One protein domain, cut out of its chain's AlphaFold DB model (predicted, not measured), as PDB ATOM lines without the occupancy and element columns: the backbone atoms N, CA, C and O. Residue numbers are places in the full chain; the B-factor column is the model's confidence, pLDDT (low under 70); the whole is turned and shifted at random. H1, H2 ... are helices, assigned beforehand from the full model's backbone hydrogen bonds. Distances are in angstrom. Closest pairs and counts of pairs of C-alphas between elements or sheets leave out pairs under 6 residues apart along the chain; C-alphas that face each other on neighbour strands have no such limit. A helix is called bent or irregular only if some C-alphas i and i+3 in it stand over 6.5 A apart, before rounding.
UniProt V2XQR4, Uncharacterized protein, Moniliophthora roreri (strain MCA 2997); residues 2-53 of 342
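AT A GLANCE: This is residues 2 to 53 of the 342 residues of an uncharacterized protein of Moniliophthora roreri (strain MCA 2997) (UniProt V2XQR4). Five short helices form two rows: H1, H4 and H5 make one, with H4 in the middle, and the helical hairpin of H2 and H3 makes the other. The rows meet where H2 touches H4, while H3 and H5 stay apart; H1 is at one end of the longest axis and the last residues, 52 and 53, are at the other. The printed part has 52 residues, with named helices H1 to H5 in order along the chain and no named strand; the class is all helix. It is compact, with a radius of gyration of the C-alphas of 10.0 A, and elongated, spanning 30 by 19 by 16 A.

IN THESE COORDINATES: H1, residues 2 to 9, begins at C-alpha 2 (-0.205, -29.431, 43.567) and is 10.4 A long. H2 is residues 14 to 21; it is neither bent nor irregular, but only just: C-alphas 18 and 21 are 6.1 A apart. H3 is residues 25 to 30. H4, residues 35 to 43, is the longest helix by residues, 13.1 A from C-alpha 35 (-3.186, -32.052, 28.595) to C-alpha 43. H5, residues 45 to 51, ends at C-alpha 51 (-17.351, -36.137, 31.152).

HOW THE PARTS SIT: H4 is the hub. It touches H1, closest at the C-alphas of Gln 6 and Glu 39, 6.8 A, at a shallow tilt of 29 degrees, opposite ways. It touches H2, closest at the C-alphas of Pro 14 and Lys 35, 5.5 A, and H5, closest at those of Trp 41 and Val 48, 6.0 A, at steep tilts of 41 and 51 degrees. H2 and H3 touch as a hairpin, closest at the C-alphas of Ser 19 and Trp 25, 4.6 A. H1 and H2 are close but not clearly touching. H3 and H4 are apart. In H1, H2, H3 and H5 every O i to N i+4 pair is within hydrogen-bond range; in H4 4 of 5 are.

THE WHOLE: The C-alphas farthest apart, those of His 4 and Asp 53, are 30.2 A apart. The printed part has no cut, and the four links between helices are tight. Mean pLDDT of the printed part is 87.6, and no printed residue is under 70.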
ATOM      1  N   LEU A   2       0.555 -29.368  44.825       78.06
ATOM      2  CA  LEU A   2      -0.205 -29.431  43.567       78.06
ATOM      3  C   LEU A   2       0.428 -28.668  42.376       78.06
ATOM      4  O   LEU A   2       0.537 -29.273  41.315       78.06
ATOM      5  N   PRO A   3       0.969 -27.436  42.532       79.19
ATOM      6  CA  PRO A   3       1.603 -26.729  41.409       79.19
ATOM      7  C   PRO A   3       2.888 -27.400  40.904       79.19
ATOM      8  O   PRO A   3       3.187 -27.384  39.719       79.19
ATOM      9  N   HIS A   4       3.660 -28.023  41.804       82.62
ATOM     10  CA  HIS A   4       4.864 -28.765  41.418       82.62
ATOM     11  C   HIS A   4       4.511 -30.054  40.677       82.62
ATOM     12  O   HIS A   4       5.123 -30.356  39.660       82.62
ATOM     13  N   LEU A   5       3.500 -30.784  41.158       84.81
ATOM     14  CA  LEU A   5       3.015 -31.984  40.482       84.81
ATOM     15  C   LEU A   5       2.468 -31.653  39.086       84.81
ATOM     16  O   LEU A   5       2.780 -32.363  38.141       84.81
ATOM     17  N   GLN A   6       1.740 -30.545  38.931       84.44
ATOM     18  CA  GLN A   6       1.281 -30.057  37.624       84.44
ATOM     19  C   GLN A   6       2.431 -29.745  36.673       84.44
ATOM     20  O   GLN A   6       2.396 -30.167  35.523       84.44
ATOM     21  N   ASN A   7       3.469 -29.059  37.157       85.62
ATOM     22  CA  ASN A   7       4.643 -28.769  36.340       85.62
ATOM     23  C   ASN A   7       5.326 -30.055  35.867       85.62
ATOM     24  O   ASN A   7       5.688 -30.147  34.702       85.62
ATOM     25  N   VAL A   8       5.466 -31.056  36.743       87.50
ATOM     26  CA  VAL A   8       6.052 -32.355  36.378       87.50
ATOM     27  C   VAL A   8       5.162 -33.094  35.377       87.50
ATOM     28  O   VAL A   8       5.641 -33.506  34.325       87.50
ATOM     29  N   LEU A   9       3.862 -33.220  35.649       88.38
ATOM     30  CA  LEU A   9       2.933 -33.924  34.760       88.38
ATOM     31  C   LEU A   9       2.781 -33.234  33.400       88.38
ATOM     32  O   LEU A   9       2.610 -33.909  32.392       88.38
ATOM     33  N   GLY A  10       2.934 -31.911  33.342       85.44
ATOM     34  CA  GLY A  10       2.942 -31.149  32.097       85.44
ATOM     35  C   GLY A  10       4.174 -31.369  31.210       85.44
ATOM     36  O   GLY A  10       4.181 -30.856  30.093       85.44
ATOM     37  N   THR A  11       5.200 -32.089  31.686       88.25
ATOM     38  CA  THR A  11       6.421 -32.409  30.915       88.25
ATOM     39  C   THR A  11       6.430 -33.812  30.314       88.25
ATOM     40  O   THR A  11       7.316 -34.124  29.522       88.25
ATOM     41  N   ILE A  12       5.460 -34.654  30.668       90.12
ATOM     42  CA  ILE A  12       5.319 -36.011  30.135       90.12
ATOM     43  C   ILE A  12       4.067 -36.110  29.261       90.12
ATOM     44  O   ILE A  12       3.179 -35.262  29.329       90.12
ATOM     45  N   SER A  13       3.998 -37.152  28.431       89.75
ATOM     46  CA  SER A  13       2.819 -37.425  27.602       89.75
ATOM     47  C   SER A  13       1.553 -37.537  28.476       89.75
ATOM     48  O   SER A  13       1.605 -38.216  29.511       89.75
ATOM     49  N   PRO A  14       0.415 -36.921  28.088       91.44
ATOM     50  CA  PRO A  14      -0.822 -36.984  28.867       91.44
ATOM     51  C   PRO A  14      -1.295 -38.412  29.153       91.44
ATOM     52  O   PRO A  14      -1.762 -38.696  30.257       91.44
ATOM     53  N   SER A  15      -1.104 -39.336  28.205       89.94
ATOM     54  CA  SER A  15      -1.434 -40.749  28.400       89.94
ATOM     55  C   SER A  15      -0.559 -41.405  29.470       89.94
ATOM     56  O   SER A  15      -1.077 -42.143  30.306       89.94
ATOM     57  N   VAL A  16       0.735 -41.074  29.541       91.06
ATOM     58  CA  VAL A  16       1.640 -41.548  30.608       91.06
ATOM     59  C   VAL A  16       1.263 -40.945  31.958       91.06
ATOM     60  O   VAL A  16       1.235 -41.658  32.957       91.06
ATOM     61  N   ALA A  17       0.945 -39.649  32.004       92.50
ATOM     62  CA  ALA A  17       0.490 -39.001  33.230       92.50
ATOM     63  C   ALA A  17      -0.769 -39.685  33.783       92.50
ATOM     64  O   ALA A  17      -0.819 -40.024  34.967       92.50
ATOM     65  N   MET A  18      -1.757 -39.932  32.921       90.50
ATOM     66  CA  MET A  18      -3.033 -40.515  33.322       90.50
ATOM     67  C   MET A  18      -2.903 -41.978  33.759       90.50
ATOM     68  O   MET A  18      -3.398 -42.348  34.820       90.50
ATOM     69  N   SER A  19      -2.186 -42.801  32.995       90.56
ATOM     70  CA  SER A  19      -2.017 -44.227  33.303       90.56
ATOM     71  C   SER A  19      -1.013 -44.478  34.430       90.56
ATOM     72  O   SER A  19      -1.347 -45.080  35.446       90.56
ATOM     73  N   ALA A  20       0.226 -44.014  34.275       87.75
ATOM     74  CA  ALA A  20       1.346 -44.429  35.109       87.75
ATOM     75  C   ALA A  20       1.444 -43.674  36.439       87.75
ATOM     76  O   ALA A  20       1.983 -44.214  37.407       87.75
ATOM     77  N   VAL A  21       0.963 -42.425  36.482       88.81
ATOM     78  CA  VAL A  21       1.027 -41.577  37.683       88.81
ATOM     79  C   VAL A  21      -0.330 -41.469  38.371       88.81
ATOM     80  O   VAL A  21      -0.400 -41.589  39.592       88.81
ATOM     81  N   LEU A  22      -1.402 -41.250  37.605       88.56
ATOM     82  CA  LEU A  22      -2.760 -41.101  38.141       88.56
ATOM     83  C   LEU A  22      -3.528 -42.432  38.229       88.56
ATOM     84  O   LEU A  22      -4.559 -42.487  38.899       88.56
ATOM     85  N   GLY A  23      -3.012 -43.501  37.615       86.62
ATOM     86  CA  GLY A  23      -3.543 -44.860  37.726       86.62
ATOM     87  C   GLY A  23      -4.737 -45.176  36.821       86.62
ATOM     88  O   GLY A  23      -5.259 -46.285  36.905       86.62
ATOM     89  N   ASP A  24      -5.185 -44.254  35.959       87.50
ATOM     90  CA  ASP A  24      -6.338 -44.486  35.082       87.50
ATOM     91  C   ASP A  24      -5.929 -44.942  33.678       87.50
ATOM     92  O   ASP A  24      -5.699 -44.171  32.741       87.50
ATOM     93  N   TRP A  25      -5.878 -46.261  33.535       88.94
ATOM     94  CA  TRP A  25      -5.560 -46.938  32.284       88.94
ATOM     95  C   TRP A  25      -6.683 -46.903  31.245       88.94
ATOM     96  O   TRP A  25      -6.409 -47.021  30.051       88.94
ATOM     97  N   ARG A  26      -7.943 -46.725  31.655       88.12
ATOM     98  CA  ARG A  26      -9.093 -46.815  30.736       88.12
ATOM     99  C   ARG A  26      -9.122 -45.640  29.782       88.12
ATOM    100  O   ARG A  26      -9.358 -45.820  28.594       88.12
ATOM    101  N   LEU A  27      -8.809 -44.457  30.300       85.12
ATOM    102  CA  LEU A  27      -8.651 -43.255  29.496       85.12
ATOM    103  C   LEU A  27      -7.577 -43.427  28.426       85.12
ATOM    104  O   LEU A  27      -7.776 -43.019  27.292       85.12
ATOM    105  N   THR A  28      -6.472 -44.087  28.772       87.38
ATOM    106  CA  THR A  28      -5.373 -44.324  27.827       87.38
ATOM    107  C   THR A  28      -5.762 -45.341  26.755       87.38
ATOM    108  O   THR A  28      -5.334 -45.219  25.612       87.38
ATOM    109  N   MET A  29      -6.586 -46.329  27.111       91.50
ATOM    110  CA  MET A  29      -7.051 -47.362  26.189       91.50
ATOM    111  C   MET A  29      -8.149 -46.884  25.239       91.50
ATOM    112  O   MET A  29      -8.142 -47.270  24.075       91.50
ATOM    113  N   TRP A  30      -9.093 -46.076  25.716       92.25
ATOM    114  CA  TRP A  30     -10.355 -45.835  25.006       92.25
ATOM    115  C   TRP A  30     -10.609 -44.373  24.641       92.25
ATOM    116  O   TRP A  30     -11.520 -44.102  23.864       92.25
ATOM    117  N   GLY A  31      -9.837 -43.437  25.195       84.62
ATOM    118  CA  GLY A  31     -10.009 -42.004  24.985       84.62
ATOM    119  C   GLY A  31      -8.761 -41.330  24.425       84.62
ATOM    120  O   GLY A  31      -7.643 -41.839  24.531       84.62
ATOM    121  N   ASP A  32      -8.966 -40.155  23.840       84.81
ATOM    122  CA  ASP A  32      -7.884 -39.232  23.518       84.81
ATOM    123  C   ASP A  32      -7.660 -38.287  24.695       84.81
ATOM    124  O   ASP A  32      -8.498 -37.441  24.999       84.81
ATOM    125  N   ILE A  33      -6.552 -38.490  25.410       87.50
ATOM    126  CA  ILE A  33      -6.248 -37.732  26.621       87.50
ATOM    127  C   ILE A  33      -5.520 -36.458  26.226       87.50
ATOM    128  O   ILE A  33      -4.370 -36.490  25.781       87.50
ATOM    129  N   GLN A  34      -6.154 -35.329  26.500       88.81
ATOM    130  CA  GLN A  34      -5.556 -34.023  26.321       88.81
ATOM    131  C   GLN A  34      -4.841 -33.574  27.597       88.81
ATOM    132  O   GLN A  34      -5.131 -34.002  28.718       88.81
ATOM    133  N   LYS A  35      -3.893 -32.646  27.449       89.75
ATOM    134  CA  LYS A  35      -3.186 -32.052  28.595       89.75
ATOM    135  C   LYS A  35      -4.156 -31.419  29.603       89.75
ATOM    136  O   LYS A  35      -3.959 -31.547  30.810       89.75
ATOM    137  N   SER A  36      -5.222 -30.786  29.111       88.69
ATOM    138  CA  SER A  36      -6.283 -30.209  29.940       88.69
ATOM    139  C   SER A  36      -6.988 -31.244  30.814       88.69
ATOM    140  O   SER A  36      -7.425 -30.902  31.908       88.69
ATOM    141  N   ASP A  37      -7.073 -32.502  30.376       89.25
ATOM    142  CA  ASP A  37      -7.716 -33.568  31.147       89.25
ATOM    143  C   ASP A  37      -6.851 -33.978  32.336       89.25
ATOM    144  O   ASP A  37      -7.365 -34.165  33.437       89.25
ATOM    145  N   VAL A  38      -5.527 -34.031  32.150       90.38
ATOM    146  CA  VAL A  38      -4.560 -34.263  33.236       90.38
ATOM    147  C   VAL A  38      -4.607 -33.123  34.252       90.38
ATOM    148  O   VAL A  38      -4.636 -33.360  35.458       90.38
ATOM    149  N   GLU A  39      -4.650 -31.876  33.779       90.06
ATOM    150  CA  GLU A  39      -4.771 -30.708  34.652       90.06
ATOM    151  C   GLU A  39      -6.089 -30.741  35.430       90.06
ATOM    152  O   GLU A  39      -6.084 -30.624  36.656       90.06
ATOM    153  N   ARG A  40      -7.211 -30.968  34.739       88.75
ATOM    154  CA  ARG A  40      -8.540 -31.048  35.350       88.75
ATOM    155  C   ARG A  40      -8.634 -32.197  36.341       88.75
ATOM    156  O   ARG A  40      -9.221 -32.002  37.397       88.75
ATOM    157  N   TRP A  41      -8.006 -33.340  36.073       89.38
ATOM    158  CA  TRP A  41      -7.980 -34.472  36.999       89.38
ATOM    159  C   TRP A  41      -7.357 -34.109  38.347       89.38
ATOM    160  O   TRP A  41      -7.813 -34.568  39.386       89.38
ATOM    161  N   LEU A  42      -6.336 -33.251  38.365       88.31
ATOM    162  CA  LEU A  42      -5.678 -32.828  39.606       88.31
ATOM    163  C   LEU A  42      -6.535 -31.876  40.450       88.31
ATOM    164  O   LEU A  42      -6.319 -31.778  41.658       88.31
ATOM    165  N   TYR A  43      -7.473 -31.163  39.826       87.75
ATOM    166  CA  TYR A  43      -8.347 -30.196  40.495       87.75
ATOM    167  C   TYR A  43      -9.725 -30.770  40.827       87.75
ATOM    168  O   TYR A  43     -10.230 -30.568  41.929       87.75
ATOM    169  N   ASP A  44     -10.328 -31.469  39.871       89.25
ATOM    170  CA  ASP A  44     -11.668 -32.034  39.943       89.25
ATOM    171  C   ASP A  44     -11.724 -33.366  39.169       89.25
ATOM    172  O   ASP A  44     -12.222 -33.424  38.035       89.25
ATOM    173  N   PRO A  45     -11.216 -34.461  39.773       87.81
ATOM    174  CA  PRO A  45     -11.290 -35.780  39.161       87.81
ATOM    175  C   PRO A  45     -12.734 -36.168  38.842       87.81
ATOM    176  O   PRO A  45     -12.989 -36.767  37.803       87.81
ATOM    177  N   ARG A  46     -13.699 -35.804  39.703       88.19
ATOM    178  CA  ARG A  46     -15.108 -36.161  39.500       88.19
ATOM    179  C   ARG A  46     -15.649 -35.546  38.214       88.19
ATOM    180  O   ARG A  46     -16.329 -36.250  37.485       88.19
ATOM    181  N   ALA A  47     -15.310 -34.302  37.894       87.81
ATOM    182  CA  ALA A  47     -15.751 -33.703  36.643       87.81
ATOM    183  C   ALA A  47     -15.101 -34.319  35.396       87.81
ATOM    184  O   ALA A  47     -15.753 -34.375  34.354       87.81
ATOM    185  N   VAL A  48     -13.848 -34.793  35.480       85.81
ATOM    186  CA  VAL A  48     -13.250 -35.579  34.383       85.81
ATOM    187  C   VAL A  48     -14.012 -36.878  34.225       85.81
ATOM    188  O   VAL A  48     -14.491 -37.157  33.133       85.81
ATOM    189  N   TRP A  49     -14.210 -37.617  35.318       84.25
ATOM    190  CA  TRP A  49     -15.027 -38.820  35.308       84.25
ATOM    191  C   TRP A  49     -16.380 -38.539  34.678       84.25
ATOM    192  O   TRP A  49     -16.682 -39.186  33.691       84.25
ATOM    193  N   ASP A  50     -17.118 -37.535  35.156       85.19
ATOM    194  CA  ASP A  50     -18.455 -37.147  34.696       85.19
ATOM    195  C   ASP A  50     -18.542 -36.750  33.221       85.19
ATOM    196  O   ASP A  50     -19.621 -36.870  32.643       85.19
ATOM    197  N   SER A  51     -17.422 -36.392  32.593       84.38
ATOM    198  CA  SER A  51     -17.351 -36.137  31.152       84.38
ATOM    199  C   SER A  51     -17.179 -37.391  30.289       84.38
ATOM    200  O   SER A  51     -17.431 -37.335  29.089       84.38
ATOM    201  N   LEU A  52     -16.773 -38.521  30.872       84.50
ATOM    202  CA  LEU A  52     -16.506 -39.742  30.114       84.50
ATOM    203  C   LEU A  52     -17.777 -40.498  29.782       84.50
ATOM    204  O   LEU A  52     -18.683 -40.602  30.617       84.50
ATOM    205  N   ASP A  53     -17.772 -41.127  28.611       88.62
ATOM    206  CA  ASP A  53     -18.777 -42.117  28.262       88.62
ATOM    207  C   ASP A  53     -18.846 -43.223  29.324       88.62
ATOM    208  O   ASP A  53     -17.835 -43.665  29.888       88.62
TER     209      ASP A  53